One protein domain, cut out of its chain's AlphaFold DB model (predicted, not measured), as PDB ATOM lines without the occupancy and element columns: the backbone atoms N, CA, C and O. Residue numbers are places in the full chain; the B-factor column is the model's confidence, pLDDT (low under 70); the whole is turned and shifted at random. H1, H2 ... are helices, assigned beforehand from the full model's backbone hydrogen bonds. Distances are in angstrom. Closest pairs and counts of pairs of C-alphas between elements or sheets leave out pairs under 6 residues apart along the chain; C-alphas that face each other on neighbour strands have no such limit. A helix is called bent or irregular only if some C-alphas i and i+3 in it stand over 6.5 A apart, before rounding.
ATOM      1  N   GLY A 165      22.925  13.345  47.580       63.84
ATOM      2  CA  GLY A 165      21.638  13.023  46.963       63.84
ATOM      3  C   GLY A 165      20.439  13.484  47.796       63.84
ATOM      4  O   GLY A 165      19.473  14.010  47.245       63.84
ATOM      5  N   LEU A 166      20.512  13.353  49.126       62.56
ATOM      6  CA  LEU A 166      19.430  13.789  50.018       62.56
ATOM      7  C   LEU A 166      19.376  15.322  50.132       62.56
ATOM      8  O   LEU A 166      18.303  15.917  50.075       62.56
ATOM      9  N   LEU A 167      20.546  15.957  50.245       63.28
ATOM     10  CA  LEU A 167      20.673  17.415  50.312       63.28
ATOM     11  C   LEU A 167      20.238  18.082  49.000       63.28
ATOM     12  O   LEU A 167      19.580  19.117  49.036       63.28
ATOM     13  N   GLY A 168      20.548  17.479  47.850       73.50
ATOM     14  CA  GLY A 168      20.142  17.993  46.542       73.50
ATOM     15  C   GLY A 168      18.624  18.040  46.370       73.50
ATOM     16  O   GLY A 168      18.088  19.074  45.974       73.50
ATOM     17  N   ALA A 169      17.925  16.964  46.741       77.38
ATOM     18  CA  ALA A 169      16.468  16.900  46.638       77.38
ATOM     19  C   ALA A 169      15.771  17.926  47.549       77.38
ATOM     20  O   ALA A 169      14.788  18.551  47.151       77.38
ATOM     21  N   GLU A 170      16.284  18.143  48.762       77.81
ATOM     22  CA  GLU A 170      15.704  19.125  49.681       77.81
ATOM     23  C   GLU A 170      15.960  20.571  49.234       77.81
ATOM     24  O   GLU A 170      15.054  21.407  49.295       77.81
ATOM     25  N   VAL A 171      17.151  20.860  48.702       83.62
ATOM     26  CA  VAL A 171      17.456  22.171  48.109       83.62
ATOM     27  C   VAL A 171      16.557  22.450  46.903       83.62
ATOM     28  O   VAL A 171      16.074  23.575  46.746       83.62
ATOM     29  N   GLU A 172      16.269  21.445  46.074       86.00
ATOM     30  CA  GLU A 172      15.378  21.598  44.921       86.00
ATOM     31  C   GLU A 172      13.939  21.923  45.355       86.00
ATOM     32  O   GLU A 172      13.339  22.875  44.846       86.00
ATOM     33  N   VAL A 173      13.415  21.216  46.360       86.19
ATOM     34  CA  VAL A 173      12.087  21.490  46.936       86.19
ATOM     35  C   VAL A 173      12.019  22.900  47.529       86.19
ATOM     36  O   VAL A 173      11.054  23.629  47.281       86.19
ATOM     37  N   GLN A 174      13.044  23.329  48.271       87.25
ATOM     38  CA  GLN A 174      13.093  24.691  48.816       87.25
ATOM     39  C   GLN A 174      13.151  25.751  47.712       87.25
ATOM     40  O   GLN A 174      12.480  26.780  47.807       87.25
ATOM     41  N   THR A 175      13.894  25.488  46.640       89.12
ATOM     42  CA  THR A 175      13.992  26.400  45.493       89.12
ATOM     43  C   THR A 175      12.646  26.543  44.779       89.12
ATOM     44  O   THR A 175      12.239  27.657  44.444       89.12
ATOM     45  N   GLN A 176      11.910  25.441  44.603       91.12
ATOM     46  CA  GLN A 176      10.562  25.470  44.026       91.12
ATOM     47  C   GLN A 176       9.575  26.259  44.894       91.12
ATOM     48  O   GLN A 176       8.799  27.060  44.364       91.12
ATOM     49  N   HIS A 177       9.630  26.093  46.218       86.94
ATOM     50  CA  HIS A 177       8.821  26.887  47.146       86.94
ATOM     51  C   HIS A 177       9.128  28.383  47.040       86.94
ATOM     52  O   HIS A 177       8.205  29.191  46.938       86.94
ATOM     53  N   LEU A 178      10.410  28.750  46.976       91.25
ATOM     54  CA  LEU A 178      10.821  30.147  46.839       91.25
ATOM     55  C   LEU A 178      10.299  30.771  45.533       91.25
ATOM     56  O   LEU A 178       9.810  31.902  45.528       91.25
ATOM     57  N   ALA A 179      10.364  30.024  44.428       92.88
ATOM     58  CA  ALA A 179       9.850  30.471  43.136       92.88
ATOM     59  C   ALA A 179       8.322  30.667  43.158       92.88
ATOM     60  O   ALA A 179       7.813  31.658  42.622       92.88
ATOM     61  N   ALA A 180       7.585  29.759  43.806       91.44
ATOM     62  CA  ALA A 180       6.139  29.877  43.975       91.44
ATOM     63  C   ALA A 180       5.758  31.114  44.807       91.44
ATOM     64  O   ALA A 180       4.901  31.899  44.389       91.44
ATOM     65  N   ASP A 181       6.441  31.341  45.930       91.00
ATOM     66  CA  ASP A 181       6.202  32.494  46.804       91.00
ATOM     67  C   ASP A 181       6.518  33.820  46.099       91.00
ATOM     68  O   ASP A 181       5.768  34.796  46.214       91.00
ATOM     69  N   GLN A 182       7.585  33.859  45.298       90.94
ATOM     70  CA  GLN A 182       7.937  35.039  44.508       90.94
ATOM     71  C   GLN A 182       6.855  35.374  43.469       90.94
ATOM     72  O   GLN A 182       6.515  36.550  43.285       90.94
ATOM     73  N   MET A 183       6.272  34.363  42.817       93.81
ATOM     74  CA  MET A 183       5.150  34.558  41.893       93.81
ATOM     75  C   MET A 183       3.902  35.080  42.613       93.81
ATOM     76  O   MET A 183       3.270  36.023  42.126       93.81
ATOM     77  N   GLN A 184       3.576  34.538  43.791       90.62
ATOM     78  CA  GLN A 184       2.456  35.033  44.597       90.62
ATOM     79  C   GLN A 184       2.661  36.487  45.020       90.62
ATOM     80  O   GLN A 184       1.750  37.309  44.896       90.62
ATOM     81  N   PHE A 185       3.867  36.833  45.467       91.56
ATOM     82  CA  PHE A 185       4.187  38.199  45.856       91.56
ATOM     83  C   PHE A 185       4.039  39.175  44.684       91.56
ATOM     84  O   PHE A 185       3.460  40.254  44.845       91.56
ATOM     85  N   LYS A 186       4.500  38.786  43.488       91.81
ATOM     86  CA  LYS A 186       4.323  39.585  42.269       91.81
ATOM     87  C   LYS A 186       2.840  39.809  41.963       91.81
ATOM     88  O   LYS A 186       2.434  40.948  41.756       91.81
ATOM     89  N   HIS A 187       2.026  38.758  42.032       91.19
ATOM     90  CA  HIS A 187       0.585  38.863  41.804       91.19
ATOM     91  C   HIS A 187      -0.105  39.800  42.810       91.19
ATOM     92  O   HIS A 187      -0.905  40.653  42.425       91.19
ATOM     93  N   ILE A 188       0.250  39.706  44.095       92.44
ATOM     94  CA  ILE A 188      -0.277  40.596  45.140       92.44
ATOM     95  C   ILE A 188       0.133  42.052  44.873       92.44
ATOM     96  O   ILE A 188      -0.672  42.967  45.056       92.44
ATOM     97  N   LYS A 189       1.368  42.284  44.419       91.44
ATOM     98  CA  LYS A 189       1.851  43.624  44.064       91.44
ATOM     99  C   LYS A 189       1.051  44.226  42.906       91.44
ATOM    100  O   LYS A 189       0.654  45.390  42.999       91.44
ATOM    101  N   ASP A 190       0.769  43.436  41.876       93.12
ATOM    102  CA  ASP A 190      -0.035  43.864  40.730       93.12
ATOM    103  C   ASP A 190      -1.478  44.180  41.157       93.12
ATOM    104  O   ASP A 190      -2.019  45.232  40.803       93.12
ATOM    105  N   LEU A 191      -2.068  43.347  42.024       92.62
ATOM    106  CA  LEU A 191      -3.404  43.576  42.579       92.62
ATOM    107  C   LEU A 191      -3.475  44.868  43.412       92.62
ATOM    108  O   LEU A 191      -4.434  45.640  43.310       92.62
ATOM    109  N   MET A 192      -2.447  45.148  44.217       89.81
ATOM    110  CA  MET A 192      -2.355  46.398  44.979       89.81
ATOM    111  C   MET A 192      -2.229  47.620  44.063       89.81
ATOM    112  O   MET A 192      -2.861  48.646  44.328       89.81
ATOM    113  N   ALA A 193      -1.441  47.527  42.988       92.00
ATOM    114  CA  ALA A 193      -1.309  48.605  42.011       92.00
ATOM    115  C   ALA A 193      -2.649  48.890  41.313       92.00
ATOM    116  O   ALA A 193      -3.077  50.045  41.248       92.00
ATOM    117  N   GLN A 194      -3.361  47.843  40.893       92.25
ATOM    118  CA  GLN A 194      -4.692  47.964  40.300       92.25
ATOM    119  C   GLN A 194      -5.693  48.602  41.272       92.25
ATOM    120  O   GLN A 194      -6.432  49.516  40.902       92.25
ATOM    121  N   THR A 195      -5.679  48.180  42.538       90.44
ATOM    122  CA  THR A 195      -6.561  48.736  43.575       90.44
ATOM    123  C   THR A 195      -6.291  50.225  43.800       90.44
ATOM    124  O   THR A 195      -7.231  51.015  43.901       90.44
ATOM    125  N   ARG A 196      -5.016  50.642  43.820       92.38
ATOM    126  CA  ARG A 196      -4.642  52.064  43.926       92.38
ATOM    127  C   ARG A 196      -5.127  52.879  42.731       92.38
ATOM    128  O   ARG A 196      -5.667  53.963  42.936       92.38
ATOM    129  N   MET A 197      -4.993  52.350  41.516       93.06
ATOM    130  CA  MET A 197      -5.487  53.012  40.304       93.06
ATOM    131  C   MET A 197      -7.009  53.206  40.339       93.06
ATOM    132  O   MET A 197      -7.505  54.284  40.010       93.06
ATOM    133  N   LEU A 198      -7.764  52.200  40.795       92.06
ATOM    134  CA  LEU A 198      -9.219  52.313  40.954       92.06
ATOM    135  C   LEU A 198      -9.603  53.334  42.032       92.06
ATOM    136  O   LEU A 198     -10.504  54.146  41.811       92.06
ATOM    137  N   ALA A 199      -8.898  53.345  43.166       88.62
ATOM    138  CA  ALA A 199      -9.103  54.339  44.217       88.62
ATOM    139  C   ALA A 199      -8.858  55.767  43.697       88.62
ATOM    140  O   ALA A 199      -9.714  56.634  43.888       88.62
ATOM    141  N   GLN A 200      -7.757  55.994  42.971       92.56
ATOM    142  CA  GLN A 200      -7.443  57.286  42.349       92.56
ATOM    143  C   GLN A 200      -8.517  57.716  41.345       92.56
ATOM    144  O   GLN A 200      -8.980  58.855  41.404       92.56
ATOM    145  N   ARG A 201      -8.983  56.801  40.485       91.12
ATOM    146  CA  ARG A 201     -10.062  57.082  39.527       91.12
ATOM    147  C   ARG A 201     -11.379  57.425  40.222       91.12
ATOM    148  O   ARG A 201     -12.086  58.332  39.799       91.12
ATOM    149  N   SER A 202     -11.715  56.734  41.311       85.56
ATOM    150  CA  SER A 202     -12.919  57.066  42.082       85.56
ATOM    151  C   SER A 202     -12.816  58.435  42.768       85.56
ATOM    152  O   SER A 202     -13.810  59.153  42.861       85.56
ATOM    153  N   ALA A 203     -11.619  58.822  43.217       88.12
ATOM    154  CA  ALA A 203     -11.379  60.123  43.827       88.12
ATOM    155  C   ALA A 203     -11.474  61.261  42.799       88.12
ATOM    156  O   ALA A 203     -12.098  62.281  43.093       88.12
ATOM    157  N   SER A 204     -10.930  61.076  41.589       85.81
ATOM    158  CA  SER A 204     -11.043  62.069  40.514       85.81
ATOM    159  C   SER A 204     -12.482  62.227  40.021       85.81
ATOM    160  O   SER A 204     -12.921  63.358  39.832       85.81
ATOM    161  N   LEU A 205     -13.254  61.137  39.920       86.25
ATOM    162  CA  LEU A 205     -14.686  61.206  39.597       86.25
ATOM    163  C   LEU A 205     -15.476  62.003  40.642       86.25
ATOM    164  O   LEU A 205     -16.253  62.879  40.277       86.25
ATOM    165  N   LYS A 206     -15.235  61.771  41.941       84.81
ATOM    166  CA  LYS A 206     -15.873  62.558  43.013       84.81
ATOM    167  C   LYS A 206     -15.473  64.035  42.975       84.81
ATOM    168  O   LYS A 206     -16.283  64.897  43.304       84.81
ATOM    169  N   ALA A 207     -14.227  64.341  42.617       82.75
ATOM    170  CA  ALA A 207     -13.771  65.721  42.466       82.75
ATOM    171  C   ALA A 207     -14.448  66.410  41.269       82.75
ATOM    172  O   ALA A 207     -14.907  67.544  41.399       82.75
ATOM    173  N   GLN A 208     -14.576  65.705  40.143       82.38
ATOM    174  CA  GLN A 208     -15.266  66.187  38.947       82.38
ATOM    175  C   GLN A 208     -16.766  66.391  39.194       82.38
ATOM    176  O   GLN A 208     -17.319  67.408  38.788       82.38
ATOM    177  N   GLU A 209     -17.421  65.473  39.909       78.56
ATOM    178  CA  GLU A 209     -18.829  65.600  40.305       78.56
ATOM    179  C   GLU A 209     -19.060  66.849  41.167       78.56
ATOM    180  O   GLU A 209     -19.999  67.600  40.920       78.56
ATOM    181  N   LYS A 210     -18.168  67.133  42.127       78.31
ATOM    182  CA  LYS A 210     -18.240  68.367  42.929       78.31
ATOM    183  C   LYS A 210     -18.096  69.630  42.077       78.31
ATOM    184  O   LYS A 210     -18.781  70.609  42.346       78.31
ATOM    185  N   GLN A 211     -17.234  69.613  41.061       75.69
ATOM    186  CA  GLN A 211     -17.061  70.745  40.146       75.69
ATOM    187  C   GLN A 211     -18.259  70.922  39.200       75.69
ATOM    188  O   GLN A 211     -18.665  72.050  38.945       75.69
ATOM    189  N   ALA A 212     -18.867  69.828  38.733       69.00
ATOM    190  CA  ALA A 212     -20.062  69.868  37.891       69.00
ATOM    191  C   ALA A 212     -21.325  70.271  38.678       69.00
ATOM    192  O   ALA A 212     -22.146  71.034  38.176       69.00
ATOM    193  N   GLU A 239     -17.642  43.840  41.000       56.28
ATOM    194  CA  GLU A 239     -16.180  43.850  40.784       56.28
ATOM    195  C   GLU A 239     -15.424  44.181  42.072       56.28
ATOM    196  O   GLU A 239     -14.482  43.486  42.443       56.28
ATOM    197  N   ILE A 240     -15.912  45.166  42.830       57.28
ATOM    198  CA  ILE A 240     -15.365  45.518  44.150       57.28
ATOM    199  C   ILE A 240     -15.566  44.354  45.135       57.28
ATOM    200  O   ILE A 240     -14.681  44.039  45.931       57.28
ATOM    201  N   GLN A 241     -16.706  43.661  45.053       60.41
ATOM    202  CA  GLN A 241     -17.011  42.513  45.907       60.41
ATOM    203  C   GLN A 241     -16.224  41.249  45.509       60.41
ATOM    204  O   GLN A 241     -15.856  40.464  46.383       60.41
ATOM    205  N   GLN A 242     -15.916  41.058  44.223       63.59
ATOM    206  CA  GLN A 242     -15.023  39.996  43.745       63.59
ATOM    207  C   GLN A 242     -13.572  40.258  44.157       63.59
ATOM    208  O   GLN A 242     -12.905  39.337  44.623       63.59
ATOM    209  N   LEU A 243     -13.115  41.510  44.083       60.31
ATOM    210  CA  LEU A 243     -11.785  41.915  44.538       60.31
ATOM    211  C   LEU A 243     -11.614  41.699  46.051       60.31
ATOM    212  O   LEU A 243     -10.622  41.120  46.492       60.31
ATOM    213  N   ALA A 244     -12.617  42.087  46.848       62.72
ATOM    214  CA  ALA A 244     -12.627  41.856  48.294       62.72
ATOM    215  C   ALA A 244     -12.648  40.358  48.649       62.72
ATOM    216  O   ALA A 244     -11.939  39.936  49.567       62.72
ATOM    217  N   LYS A 245     -13.405  39.539  47.900       68.31
ATOM    218  CA  LYS A 245     -13.408  38.071  48.045       68.31
ATOM    219  C   LYS A 245     -12.060  37.441  47.683       68.31
ATOM    220  O   LYS A 245     -11.605  36.552  48.395       68.31
ATOM    221  N   GLY A 246     -11.398  37.914  46.626       64.94
ATOM    222  CA  GLY A 246     -10.059  37.444  46.253       64.94
ATOM    223  C   GLY A 246      -9.018  37.742  47.334       64.94
ATOM    224  O   GLY A 246      -8.209  36.884  47.683       64.94
ATOM    225  N   MET A 247      -9.092  38.932  47.937       61.62
ATOM    226  CA  MET A 247      -8.174  39.358  48.996       61.62
ATOM    227  C   MET A 247      -8.385  38.589  50.313       61.62
ATOM    228  O   MET A 247      -7.414  38.219  50.972       61.62
ATOM    229  N   THR A 248      -9.638  38.284  50.671       64.06
ATOM    230  CA  THR A 248      -9.957  37.442  51.843       64.06
ATOM    231  C   THR A 248      -9.573  35.980  51.626       64.06
ATOM    232  O   THR A 248      -9.042  35.358  52.543       64.06
ATOM    233  N   HIS A 249      -9.751  35.442  50.416       61.22
ATOM    234  CA  HIS A 249      -9.305  34.088  50.080       61.22
ATOM    235  C   HIS A 249      -7.775  33.948  50.160       61.22
ATOM    236  O   HIS A 249      -7.278  32.980  50.728       61.22
ATOM    237  N   LEU A 250      -7.019  34.938  49.669       60.78
ATOM    238  CA  LEU A 250      -5.552  34.956  49.764       60.78
ATOM    239  C   LEU A 250      -5.052  35.064  51.215       60.78
ATOM    240  O   LEU A 250      -4.079  34.402  51.575       60.78
ATOM    241  N   GLN A 251      -5.720  35.851  52.067       61.22
ATOM    242  CA  GLN A 251      -5.401  35.881  53.500       61.22
ATOM    243  C   GLN A 251      -5.706  34.545  54.186       61.22
ATOM    244  O   GLN A 251      -4.862  34.048  54.928       61.22
ATOM    245  N   ALA A 252      -6.865  33.939  53.911       59.31
ATOM    246  CA  ALA A 252      -7.236  32.641  54.475       59.31
ATOM    247  C   ALA A 252      -6.264  31.529  54.042       59.31
ATOM    248  O   ALA A 252      -5.819  30.738  54.870       59.31
ATOM    249  N   GLN A 253      -5.854  31.523  52.770       62.94
ATOM    250  CA  GLN A 253      -4.868  30.579  52.246       62.94
ATOM    251  C   GLN A 253      -3.506  30.725  52.940       62.94
ATOM    252  O   GLN A 253      -2.892  29.721  53.292       62.94
ATOM    253  N   LYS A 254      -3.049  31.958  53.191       58.22
ATOM    254  CA  LYS A 254      -1.773  32.221  53.878       58.22
ATOM    255  C   LYS A 254      -1.788  31.802  55.355       58.22
ATOM    256  O   LYS A 254      -0.765  31.382  55.888       58.22
ATOM    257  N   VAL A 255      -2.939  31.908  56.019       60.31
ATOM    258  CA  VAL A 255      -3.109  31.418  57.398       60.31
ATOM    259  C   VAL A 255      -3.091  29.887  57.433       60.31
ATOM    260  O   VAL A 255      -2.457  29.308  58.314       60.31
ATOM    261  N   GLN A 256      -3.697  29.227  56.443       55.78
ATOM    262  CA  GLN A 256      -3.707  27.766  56.354       55.78
ATOM    263  C   GLN A 256      -2.309  27.186  56.075       55.78
ATOM    264  O   GLN A 256      -1.898  26.238  56.741       55.78
ATOM    265  N   THR A 257      -1.531  27.788  55.168       55.94
ATOM    266  CA  THR A 257      -0.162  27.322  54.872       55.94
ATOM    267  C   THR A 257       0.789  27.487  56.060       55.94
ATOM    268  O   THR A 257       1.693  26.668  56.246       55.94
ATOM    269  N   HIS A 258       0.577  28.497  56.910       48.66
ATOM    270  CA  HIS A 258       1.341  28.667  58.148       48.66
ATOM    271  C   HIS A 258       0.980  27.617  59.218       48.66
ATOM    272  O   HIS A 258       1.858  27.192  59.968       48.66
ATOM    273  N   LEU A 259      -0.277  27.156  59.277       51.56
ATOM    274  CA  LEU A 259      -0.671  26.044  60.154       51.56
ATOM    275  C   LEU A 259      -0.124  24.696  59.661       51.56
ATOM    276  O   LEU A 259       0.416  23.926  60.453       51.56
ATOM    277  N   ASP A 260      -0.200  24.410  58.361       41.50
ATOM    278  CA  ASP A 260       0.246  23.115  57.828       41.50
ATOM    279  C   ASP A 260       1.776  22.952  57.895       41.50
ATOM    280  O   ASP A 260       2.288  21.854  58.127       41.50
ATOM    281  N   THR A 261       2.530  24.049  57.773       48.81
ATOM    282  CA  THR A 261       3.994  24.047  57.949       48.81
ATOM    283  C   THR A 261       4.438  24.000  59.415       48.81
ATOM    284  O   THR A 261       5.568  23.577  59.682       48.81
ATOM    285  N   SER A 262       3.579  24.373  60.374       45.53
ATOM    286  CA  SER A 262       3.853  24.162  61.803       45.53
ATOM    287  C   SER A 262       3.520  22.730  62.229       45.53
ATOM    288  O   SER A 262       4.338  22.092  62.882       45.53
ATOM    289  N   VAL A 263       2.387  22.175  61.786       42.59
ATOM    290  CA  VAL A 263       1.961  20.805  62.136       42.59
ATOM    291  C   VAL A 263       2.889  19.738  61.542       42.59
ATOM    292  O   VAL A 263       3.156  18.720  62.181       42.59
TER     293      VAL A 263
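What this domain is: This is residues 165 to 212 and 239 to 263 of the 320 residues of the protein "HlyD family secretion protein" of Scytonema sp. HK-05 (UniProt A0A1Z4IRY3). One very long straight helix, H1, makes the whole length of a thin rod, and a second helix about half as long, H2, runs back beside it at a slant, with a gap between the two. Both end stretches of H1, residues 165 to 183 and 199 to 212, stand free, and so do residues 251 to 263 of H2. The printed part has 73 residues with two named helices, H1 then H2, and no named strand; its class is all helix. The whole is extended, with a radius of gyration of the C-alphas of 19.4 A and spans of 71 by 22 by 15 A.

Where its parts are: Find C-alpha 165 at (21.638, 13.023, 46.963), where H1 begins; it holds residues 165 to 212 and runs 71.1 A to C-alpha 212 at (-20.062, 69.868, 37.891). Look next at Glu 239, where H2 begins; it holds residues 239 to 263 and runs 36.3 A to C-alpha 263 at (1.961, 20.805, 62.136).

How they stand to each other: H1 and H2 are near each other: no pair of their C-alphas is within 8 A, but 10 pairs are within 10 A. Compare the N-to-C directions, (-0.57, 0.81, -0.12) for H1 and (0.57, -0.63, 0.53) for H2. In H1 and H2 every O i to N i+4 pair is within hydrogen-bond range, and neither helix is bent.

The domain as a whole: The two farthest C-alphas are those of Gly 165 and Ala 212, 71.1 A apart. Residues 213 to 238 are not printed; C-alphas 212 and 239 are 26.5 A apart across this cut, which the link from H1 to H2 spans. Read the B-factor column for pLDDT: the mean of the printed part is 76.2, and residues 165 to 167, 212 and 239 to 263 are under 70 in this model.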